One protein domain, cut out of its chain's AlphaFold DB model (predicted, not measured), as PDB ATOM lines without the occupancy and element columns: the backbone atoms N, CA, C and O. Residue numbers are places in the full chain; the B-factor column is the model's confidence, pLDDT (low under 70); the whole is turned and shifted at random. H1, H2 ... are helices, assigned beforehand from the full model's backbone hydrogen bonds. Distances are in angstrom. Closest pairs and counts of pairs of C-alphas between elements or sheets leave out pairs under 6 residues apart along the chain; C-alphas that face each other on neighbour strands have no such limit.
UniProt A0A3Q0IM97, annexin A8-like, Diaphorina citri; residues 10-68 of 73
ATOM      1  N   ARG A  10       4.504 -14.767-114.054       91.62
ATOM      2  CA  ARG A  10       5.919 -15.145-114.186       91.62
ATOM      3  C   ARG A  10       6.609 -14.310-115.249       91.62
ATOM      4  O   ARG A  10       6.023 -14.027-116.295       91.62
ATOM      5  N   SER A  11       7.864 -13.951-114.990       93.94
ATOM      6  CA  SER A  11       8.715 -13.307-115.990       93.94
ATOM      7  C   SER A  11       9.047 -14.283-117.116       93.94
ATOM      8  O   SER A  11       8.974 -15.502-116.941       93.94
ATOM      9  N   ASN A  12       9.452 -13.770-118.279       93.00
ATOM     10  CA  ASN A  12       9.825 -14.635-119.395       93.00
ATOM     11  C   ASN A  12      10.973 -15.591-119.020       93.00
ATOM     12  O   ASN A  12      10.873 -16.785-119.279       93.00
ATOM     13  N   ALA A  13      11.993 -15.099-118.307       93.56
ATOM     14  CA  ALA A  13      13.095 -15.925-117.813       93.56
ATOM     15  C   ALA A  13      12.603 -17.089-116.935       93.56
ATOM     16  O   ALA A  13      13.026 -18.228-117.114       93.56
ATOM     17  N   GLN A  14      11.648 -16.834-116.035       95.31
ATOM     18  CA  GLN A  14      11.034 -17.890-115.228       95.31
ATOM     19  C   GLN A  14      10.242 -18.883-116.086       95.31
ATOM     20  O   GLN A  14      10.288 -20.080-115.819       95.31
ATOM     21  N   ARG A  15       9.539 -18.416-117.127       95.00
ATOM     22  CA  ARG A  15       8.822 -19.297-118.065       95.00
ATOM     23  C   ARG A  15       9.780 -20.215-118.827       95.00
ATOM     24  O   ARG A  15       9.462 -21.390-118.962       95.00
ATOM     25  N   GLN A  16      10.957 -19.727-119.234       95.25
ATOM     26  CA  GLN A  16      11.987 -20.570-119.864       95.25
ATOM     27  C   GLN A  16      12.458 -21.686-118.923       95.25
ATOM     28  O   GLN A  16      12.538 -22.847-119.321       95.25
ATOM     29  N   VAL A  17      12.709 -21.355-117.651       95.38
ATOM     30  CA  VAL A  17      13.100 -22.345-116.632       95.38
ATOM     31  C   VAL A  17      11.992 -23.375-116.405       95.38
ATOM     32  O   VAL A  17      12.276 -24.567-116.342       95.38
ATOM     33  N   ILE A  18      10.732 -22.936-116.320       93.62
ATOM     34  CA  ILE A  18       9.575 -23.830-116.161       93.62
ATOM     35  C   ILE A  18       9.445 -24.768-117.360       93.62
ATOM     36  O   ILE A  18       9.218 -25.955-117.169       93.62
ATOM     37  N   MET A  19       9.607 -24.255-118.581       93.44
ATOM     38  CA  MET A  19       9.516 -25.061-119.796       93.44
ATOM     39  C   MET A  19      10.593 -26.149-119.826       93.44
ATOM     40  O   MET A  19      10.276 -27.308-120.076       93.44
ATOM     41  N   LYS A  20      11.839 -25.794-119.482       94.50
ATOM     42  CA  LYS A  20      12.925 -26.769-119.350       94.50
ATOM     43  C   LYS A  20      12.606 -27.812-118.279       94.50
ATOM     44  O   LYS A  20      12.694 -29.003-118.542       94.50
ATOM     45  N   ARG A  21      12.176 -27.372-117.095       95.75
ATOM     46  CA  ARG A  21      11.865 -28.279-115.987       95.75
ATOM     47  C   ARG A  21      10.710 -29.227-116.314       95.75
ATOM     48  O   ARG A  21      10.763 -30.390-115.947       95.75
ATOM     49  N   TYR A  22       9.692 -28.740-117.018       94.25
ATOM     50  CA  TYR A  22       8.567 -29.554-117.470       94.25
ATOM     51  C   TYR A  22       9.021 -30.667-118.419       94.25
ATOM     52  O   TYR A  22       8.585 -31.808-118.283       94.25
ATOM     53  N   PHE A  23       9.928 -30.346-119.343       94.12
ATOM     54  CA  PHE A  23      10.537 -31.347-120.207       94.12
ATOM     55  C   PHE A  23      11.368 -32.352-119.399       94.12
ATOM     56  O   PHE A  23      11.192 -33.549-119.575       94.12
ATOM     57  N   ASP A  24      12.201 -31.891-118.466       96.25
ATOM     58  CA  ASP A  24      13.035 -32.775-117.642       96.25
ATOM     59  C   ASP A  24      12.196 -33.736-116.768       96.25
ATOM     60  O   ASP A  24      12.561 -34.898-116.601       96.25
ATOM     61  N   ASP A  25      11.067 -33.268-116.222       96.88
ATOM     62  CA  ASP A  25      10.225 -34.044-115.300       96.88
ATOM     63  C   ASP A  25       9.233 -34.978-116.019       96.88
ATOM     64  O   ASP A  25       8.942 -36.067-115.524       96.88
ATOM     65  N   TYR A  26       8.687 -34.561-117.169       94.06
ATOM     66  CA  TYR A  26       7.603 -35.278-117.858       94.06
ATOM     67  C   TYR A  26       7.974 -35.787-119.249       94.06
ATOM     68  O   TYR A  26       7.196 -36.527-119.849       94.06
ATOM     69  N   ASN A  27       9.134 -35.389-119.774       95.00
ATOM     70  CA  ASN A  27       9.602 -35.697-121.126       95.00
ATOM     71  C   ASN A  27       8.584 -35.307-122.215       95.00
ATOM     72  O   ASN A  27       8.392 -36.005-123.211       95.00
ATOM     73  N   ARG A  28       7.884 -34.189-121.988       93.81
ATOM     74  CA  ARG A  28       6.823 -33.644-122.846       93.81
ATOM     75  C   ARG A  28       7.096 -32.188-123.193       93.81
ATOM     76  O   ARG A  28       7.716 -31.454-122.424       93.81
ATOM     77  N   ASP A  29       6.587 -31.762-124.343       92.00
ATOM     78  CA  ASP A  29       6.657 -30.368-124.771       92.00
ATOM     79  C   ASP A  29       5.477 -29.575-124.190       92.00
ATOM     80  O   ASP A  29       4.330 -29.702-124.627       92.00
ATOM     81  N   LEU A  30       5.786 -28.701-123.227       91.56
ATOM     82  CA  LEU A  30       4.808 -27.828-122.583       91.56
ATOM     83  C   LEU A  30       4.036 -26.961-123.593       91.56
ATOM     84  O   LEU A  30       2.857 -26.690-123.387       91.56
ATOM     85  N   ILE A  31       4.662 -26.510-124.682       90.69
ATOM     86  CA  ILE A  31       3.997 -25.695-125.706       90.69
ATOM     87  C   ILE A  31       2.970 -26.530-126.471       90.69
ATOM     88  O   ILE A  31       1.888 -26.019-126.772       90.69
ATOM     89  N   LEU A  32       3.273 -27.789-126.796       90.06
ATOM     90  CA  LEU A  32       2.318 -28.682-127.464       90.06
ATOM     91  C   LEU A  32       1.127 -29.006-126.560       90.06
ATOM     92  O   LEU A  32      -0.016 -28.962-127.015       90.06
ATOM     93  N   ASP A  33       1.382 -29.216-125.275       90.75
ATOM     94  CA  ASP A  33       0.337 -29.516-124.298       90.75
ATOM     95  C   ASP A  33      -0.564 -28.299-124.039       90.75
ATOM     96  O   ASP A  33      -1.790 -28.391-124.041       90.75
ATOM     97  N   LEU A  34       0.020 -27.101-123.937       88.81
ATOM     98  CA  LEU A  34      -0.755 -25.857-123.894       88.81
ATOM     99  C   LEU A  34      -1.569 -25.652-125.175       88.81
ATOM    100  O   LEU A  34      -2.653 -25.069-125.142       88.81
ATOM    101  N   LYS A  35      -1.065 -26.129-126.316       86.75
ATOM    102  CA  LYS A  35      -1.786 -26.070-127.582       86.75
ATOM    103  C   LYS A  35      -2.988 -27.018-127.605       86.75
ATOM    104  O   LYS A  35      -4.002 -26.628-128.178       86.75
ATOM    105  N   SER A  36      -2.916 -28.221-127.046       88.06
ATOM    106  CA  SER A  36      -4.065 -29.140-127.037       88.06
ATOM    107  C   SER A  36      -5.172 -28.705-126.074       88.06
ATOM    108  O   SER A  36      -6.339 -28.938-126.360       88.06
ATOM    109  N   GLU A  37      -4.817 -28.029-124.977       85.69
ATOM    110  CA  GLU A  37      -5.740 -27.678-123.885       85.69
ATOM    111  C   GLU A  37      -6.447 -26.313-124.043       85.69
ATOM    112  O   GLU A  37      -7.412 -26.023-123.333       85.69
ATOM    113  N   LEU A  38      -5.971 -25.429-124.931       85.69
ATOM    114  CA  LEU A  38      -6.478 -24.053-125.065       85.69
ATOM    115  C   LEU A  38      -7.293 -23.830-126.350       85.69
ATOM    116  O   LEU A  38      -6.943 -24.318-127.426       85.69
ATOM    117  N   SER A  39      -8.345 -23.005-126.249       82.00
ATOM    118  CA  SER A  39      -9.134 -22.531-127.396       82.00
ATOM    119  C   SER A  39      -8.305 -21.643-128.338       82.00
ATOM    120  O   SER A  39      -7.342 -21.000-127.913       82.00
ATOM    121  N   SER A  40      -8.670 -21.616-129.626       76.38
ATOM    122  CA  SER A  40      -7.856 -21.084-130.739       76.38
ATOM    123  C   SER A  40      -7.260 -19.691-130.503       76.38
ATOM    124  O   SER A  40      -6.077 -19.477-130.763       76.38
ATOM    125  N   GLU A  41      -8.049 -18.761-129.979       80.31
ATOM    126  CA  GLU A  41      -7.651 -17.360-129.806       80.31
ATOM    127  C   GLU A  41      -6.711 -17.166-128.613       80.31
ATOM    128  O   GLU A  41      -5.737 -16.419-128.669       80.31
ATOM    129  N   LEU A  42      -6.952 -17.907-127.533       82.81
ATOM    130  CA  LEU A  42      -6.169 -17.804-126.307       82.81
ATOM    131  C   LEU A  42      -4.852 -18.589-126.399       82.81
ATOM    132  O   LEU A  42      -3.838 -18.222-125.799       82.81
ATOM    133  N   LYS A  43      -4.868 -19.655-127.199       86.69
ATOM    134  CA  LYS A  43      -3.733 -20.516-127.526       86.69
ATOM    135  C   LYS A  43      -2.575 -19.734-128.135       86.69
ATOM    136  O   LYS A  43      -1.444 -19.904-127.688       86.69
ATOM    137  N   SER A  44      -2.837 -18.868-129.115       85.38
ATOM    138  CA  SER A  44      -1.781 -18.092-129.782       85.38
ATOM    139  C   SER A  44      -1.069 -17.158-128.800       85.38
ATOM    140  O   SER A  44       0.159 -17.148-128.741       85.38
ATOM    141  N   ILE A  45      -1.829 -16.454-127.959       88.44
ATOM    142  CA  ILE A  45      -1.309 -15.490-126.985       88.44
ATOM    143  C   ILE A  45      -0.431 -16.188-125.944       88.44
ATOM    144  O   ILE A  45       0.697 -15.760-125.694       88.44
ATOM    145  N   ILE A  46      -0.924 -17.274-125.341       89.62
ATOM    146  CA  ILE A  46      -0.181 -17.996-124.301       89.62
ATOM    147  C   ILE A  46       1.090 -18.626-124.870       89.62
ATOM    148  O   ILE A  46       2.146 -18.510-124.252       89.62
ATOM    149  N   VAL A  47       1.017 -19.232-126.055       89.00
ATOM    150  CA  VAL A  47       2.185 -19.819-126.724       89.00
ATOM    151  C   VAL A  47       3.226 -18.747-127.048       89.00
ATOM    152  O   VAL A  47       4.400 -18.930-126.739       89.00
ATOM    153  N   ASN A  48       2.809 -17.596-127.581       89.62
ATOM    154  CA  ASN A  48       3.707 -16.479-127.873       89.62
ATOM    155  C   ASN A  48       4.433 -15.977-126.608       89.62
ATOM    156  O   ASN A  48       5.634 -15.719-126.639       89.62
ATOM    157  N   LEU A  49       3.736 -15.918-125.469       91.12
ATOM    158  CA  LEU A  49       4.306 -15.516-124.177       91.12
ATOM    159  C   LEU A  49       5.336 -16.501-123.598       91.12
ATOM    160  O   LEU A  49       6.066 -16.120-122.672       91.12
ATOM    161  N   MET A  50       5.380 -17.739-124.098       91.44
ATOM    162  CA  MET A  50       6.354 -18.757-123.696       91.44
ATOM    163  C   MET A  50       7.667 -18.663-124.479       91.44
ATOM    164  O   MET A  50       8.670 -19.199-124.018       91.44
ATOM    165  N   TYR A  51       7.710 -17.954-125.612       91.00
ATOM    166  CA  TYR A  51       8.953 -17.758-126.359       91.00
ATOM    167  C   TYR A  51       9.847 -16.695-125.716       91.00
ATOM    168  O   TYR A  51       9.338 -15.713-125.168       91.00
ATOM    169  N   PRO A  52      11.181 -16.835-125.801       92.62
ATOM    170  CA  PRO A  52      12.088 -15.752-125.447       92.62
ATOM    171  C   PRO A  52      11.831 -14.523-126.339       92.62
ATOM    172  O   PRO A  52      11.451 -14.698-127.499       92.62
ATOM    173  N   PRO A  53      12.075 -13.286-125.859       89.69
ATOM    174  CA  PRO A  53      11.735 -12.067-126.600       89.69
ATOM    175  C   PRO A  53      12.311 -12.023-128.020       89.69
ATOM    176  O   PRO A  53      11.603 -11.678-128.960       89.69
ATOM    177  N   LEU A  54      13.573 -12.435-128.188       90.44
ATOM    178  CA  LEU A  54      14.215 -12.485-129.502       90.44
ATOM    179  C   LEU A  54      13.584 -13.549-130.410       90.44
ATOM    180  O   LEU A  54      13.335 -13.285-131.580       90.44
ATOM    181  N   GLY A  55      13.265 -14.726-129.864       88.12
ATOM    182  CA  GLY A  55      12.586 -15.786-130.612       88.12
ATOM    183  C   GLY A  55      11.188 -15.367-131.066       88.12
ATOM    184  O   GLY A  55      10.803 -15.640-132.200       88.12
ATOM    185  N   PHE A  56      10.459 -14.641-130.215       88.88
ATOM    186  CA  PHE A  56       9.169 -14.059-130.574       88.88
ATOM    187  C   PHE A  56       9.305 -13.006-131.683       88.88
ATOM    188  O   PHE A  56       8.566 -13.055-132.659       88.88
ATOM    189  N   LEU A  57      10.288 -12.104-131.594       88.94
ATOM    190  CA  LEU A  57      10.537 -11.115-132.644       88.94
ATOM    191  C   LEU A  57      10.865 -11.779-133.990       88.94
ATOM    192  O   LEU A  57      10.290 -11.408-135.008       88.94
ATOM    193  N   CYS A  58      11.744 -12.784-134.003       90.31
ATOM    194  CA  CYS A  58      12.059 -13.544-135.214       90.31
ATOM    195  C   CYS A  58      10.824 -14.251-135.792       90.31
ATOM    196  O   CYS A  58      10.647 -14.267-137.009       90.31
ATOM    197  N   LEU A  59       9.959 -14.809-134.937       87.94
ATOM    198  CA  LEU A  59       8.707 -15.438-135.358       87.94
ATOM    199  C   LEU A  59       7.777 -14.435-136.051       87.94
ATOM    200  O   LEU A  59       7.256 -14.734-137.126       87.94
ATOM    201  N   GLU A  60       7.579 -13.258-135.459       88.50
ATOM    202  CA  GLU A  60       6.714 -12.219-136.024       88.50
ATOM    203  C   GLU A  60       7.302 -11.607-137.299       88.50
ATOM    204  O   GLU A  60       6.575 -11.413-138.271       88.50
ATOM    205  N   LEU A  61       8.621 -11.393-137.352       89.50
ATOM    206  CA  LEU A  61       9.308 -10.982-138.580       89.50
ATOM    207  C   LEU A  61       9.096 -12.007-139.693       89.50
ATOM    208  O   LEU A  61       8.710 -11.644-140.799       89.50
ATOM    209  N   ASN A  62       9.282 -13.296-139.399       88.62
ATOM    210  CA  ASN A  62       9.055 -14.351-140.376       88.62
ATOM    211  C   ASN A  62       7.589 -14.393-140.833       88.62
ATOM    212  O   ASN A  62       7.325 -14.540-142.022       88.62
ATOM    213  N   ARG A  63       6.617 -14.230-139.927       86.94
ATOM    214  CA  ARG A  63       5.196 -14.144-140.307       86.94
ATOM    215  C   ARG A  63       4.937 -12.975-141.250       86.94
ATOM    216  O   ARG A  63       4.347 -13.189-142.303       86.94
ATOM    217  N   ALA A  64       5.421 -11.785-140.898       87.69
ATOM    218  CA  ALA A  64       5.245 -10.580-141.700       87.69
ATOM    219  C   ALA A  64       5.856 -10.731-143.103       87.69
ATOM    220  O   ALA A  64       5.217 -10.392-144.098       87.69
ATOM    221  N   LEU A  65       7.062 -11.300-143.190       88.25
ATOM    222  CA  LEU A  65       7.738 -11.558-144.462       88.25
ATOM    223  C   LEU A  65       6.988 -12.573-145.330       88.25
ATOM    224  O   LEU A  65       6.856 -12.352-146.527       88.25
ATOM    225  N   ASN A  66       6.436 -13.636-144.739       81.75
ATOM    226  CA  ASN A  66       5.655 -14.628-145.485       81.75
ATOM    227  C   ASN A  66       4.278 -14.106-145.930       81.75
ATOM    228  O   ASN A  66       3.709 -14.625-146.884       81.75
ATOM    229  N   THR A  67       3.725 -13.094-145.258       73.94
ATOM    230  CA  THR A  67       2.469 -12.450-145.682       73.94
ATOM    231  C   THR A  67       2.655 -11.395-146.771       73.94
ATOM    232  O   THR A  67       1.670 -10.945-147.354       73.94
ATOM    233  N   LEU A  68       3.894 -10.974-147.048       70.44
ATOM    234  CA  LEU A  68       4.177 -10.000-148.093       70.44
ATOM    235  C   LEU A  68       4.193 -10.702-149.464       70.44
ATOM    236  O   LEU A  68       4.992 -11.614-149.669       70.44
TER     237      LEU A  68
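What this domain is: This is residues 10 to 68 of the 73 residues of the protein "annexin A8-like" of Diaphorina citri (UniProt A0A3Q0IM97). H1 crosses the open end of a helical hairpin, H2 and H3, and H4 leads away from it as an arm; residues 61 to 68, of which 61 to 67 belong to H4, stick out. The 59 printed residues hold four named helices, H1 to H4 in chain order, and no named strand: all helix. The whole spans 41 by 24 by 20 A and is only just loose, close to compact, with a radius of gyration of the C-alphas of 12.7 A.

How they stand to each other: With residues 19 to 23 alone, H1 (residues 12 to 26) only just touches H2 (30 to 37), with 3 pairs of C-alphas within 8 A, closest Met 19 and Leu 30, 6.1 A, about perpendicular at 82 degrees. H2 touches H3 (40 to 50) as a hairpin, opposite ways at a shallow tilt of 15 degrees, closest C-alphas Lys 35 and Lys 43, 5.9 A. With residues 12 to 16 alone, H1 touches H3, closest C-alphas Arg 15 and Met 50, 6.2 A. H4 (53 to 67) is close to H3 but not clearly touching, closest C-alphas Asn 48 and Phe 56, 6.6 A. Every O i to N i+4 pair is within hydrogen-bond range in H1, H2 and H4, and 5 of 7 in H3.

Where its parts are: H1 runs 20.8 A from C-alpha 12 at (9.825, -14.635, -119.395), H2 10.6 A, H3 16.0 A, and H4 21.2 A to C-alpha 67 at (2.469, -12.450, -145.682).

The domain as a whole: The C-alphas farthest apart, Asp 25 and Leu 68, are 41.1 A apart. The three links are tight, the printed part has no cut, and no printed residue is under 70 in pLDDT.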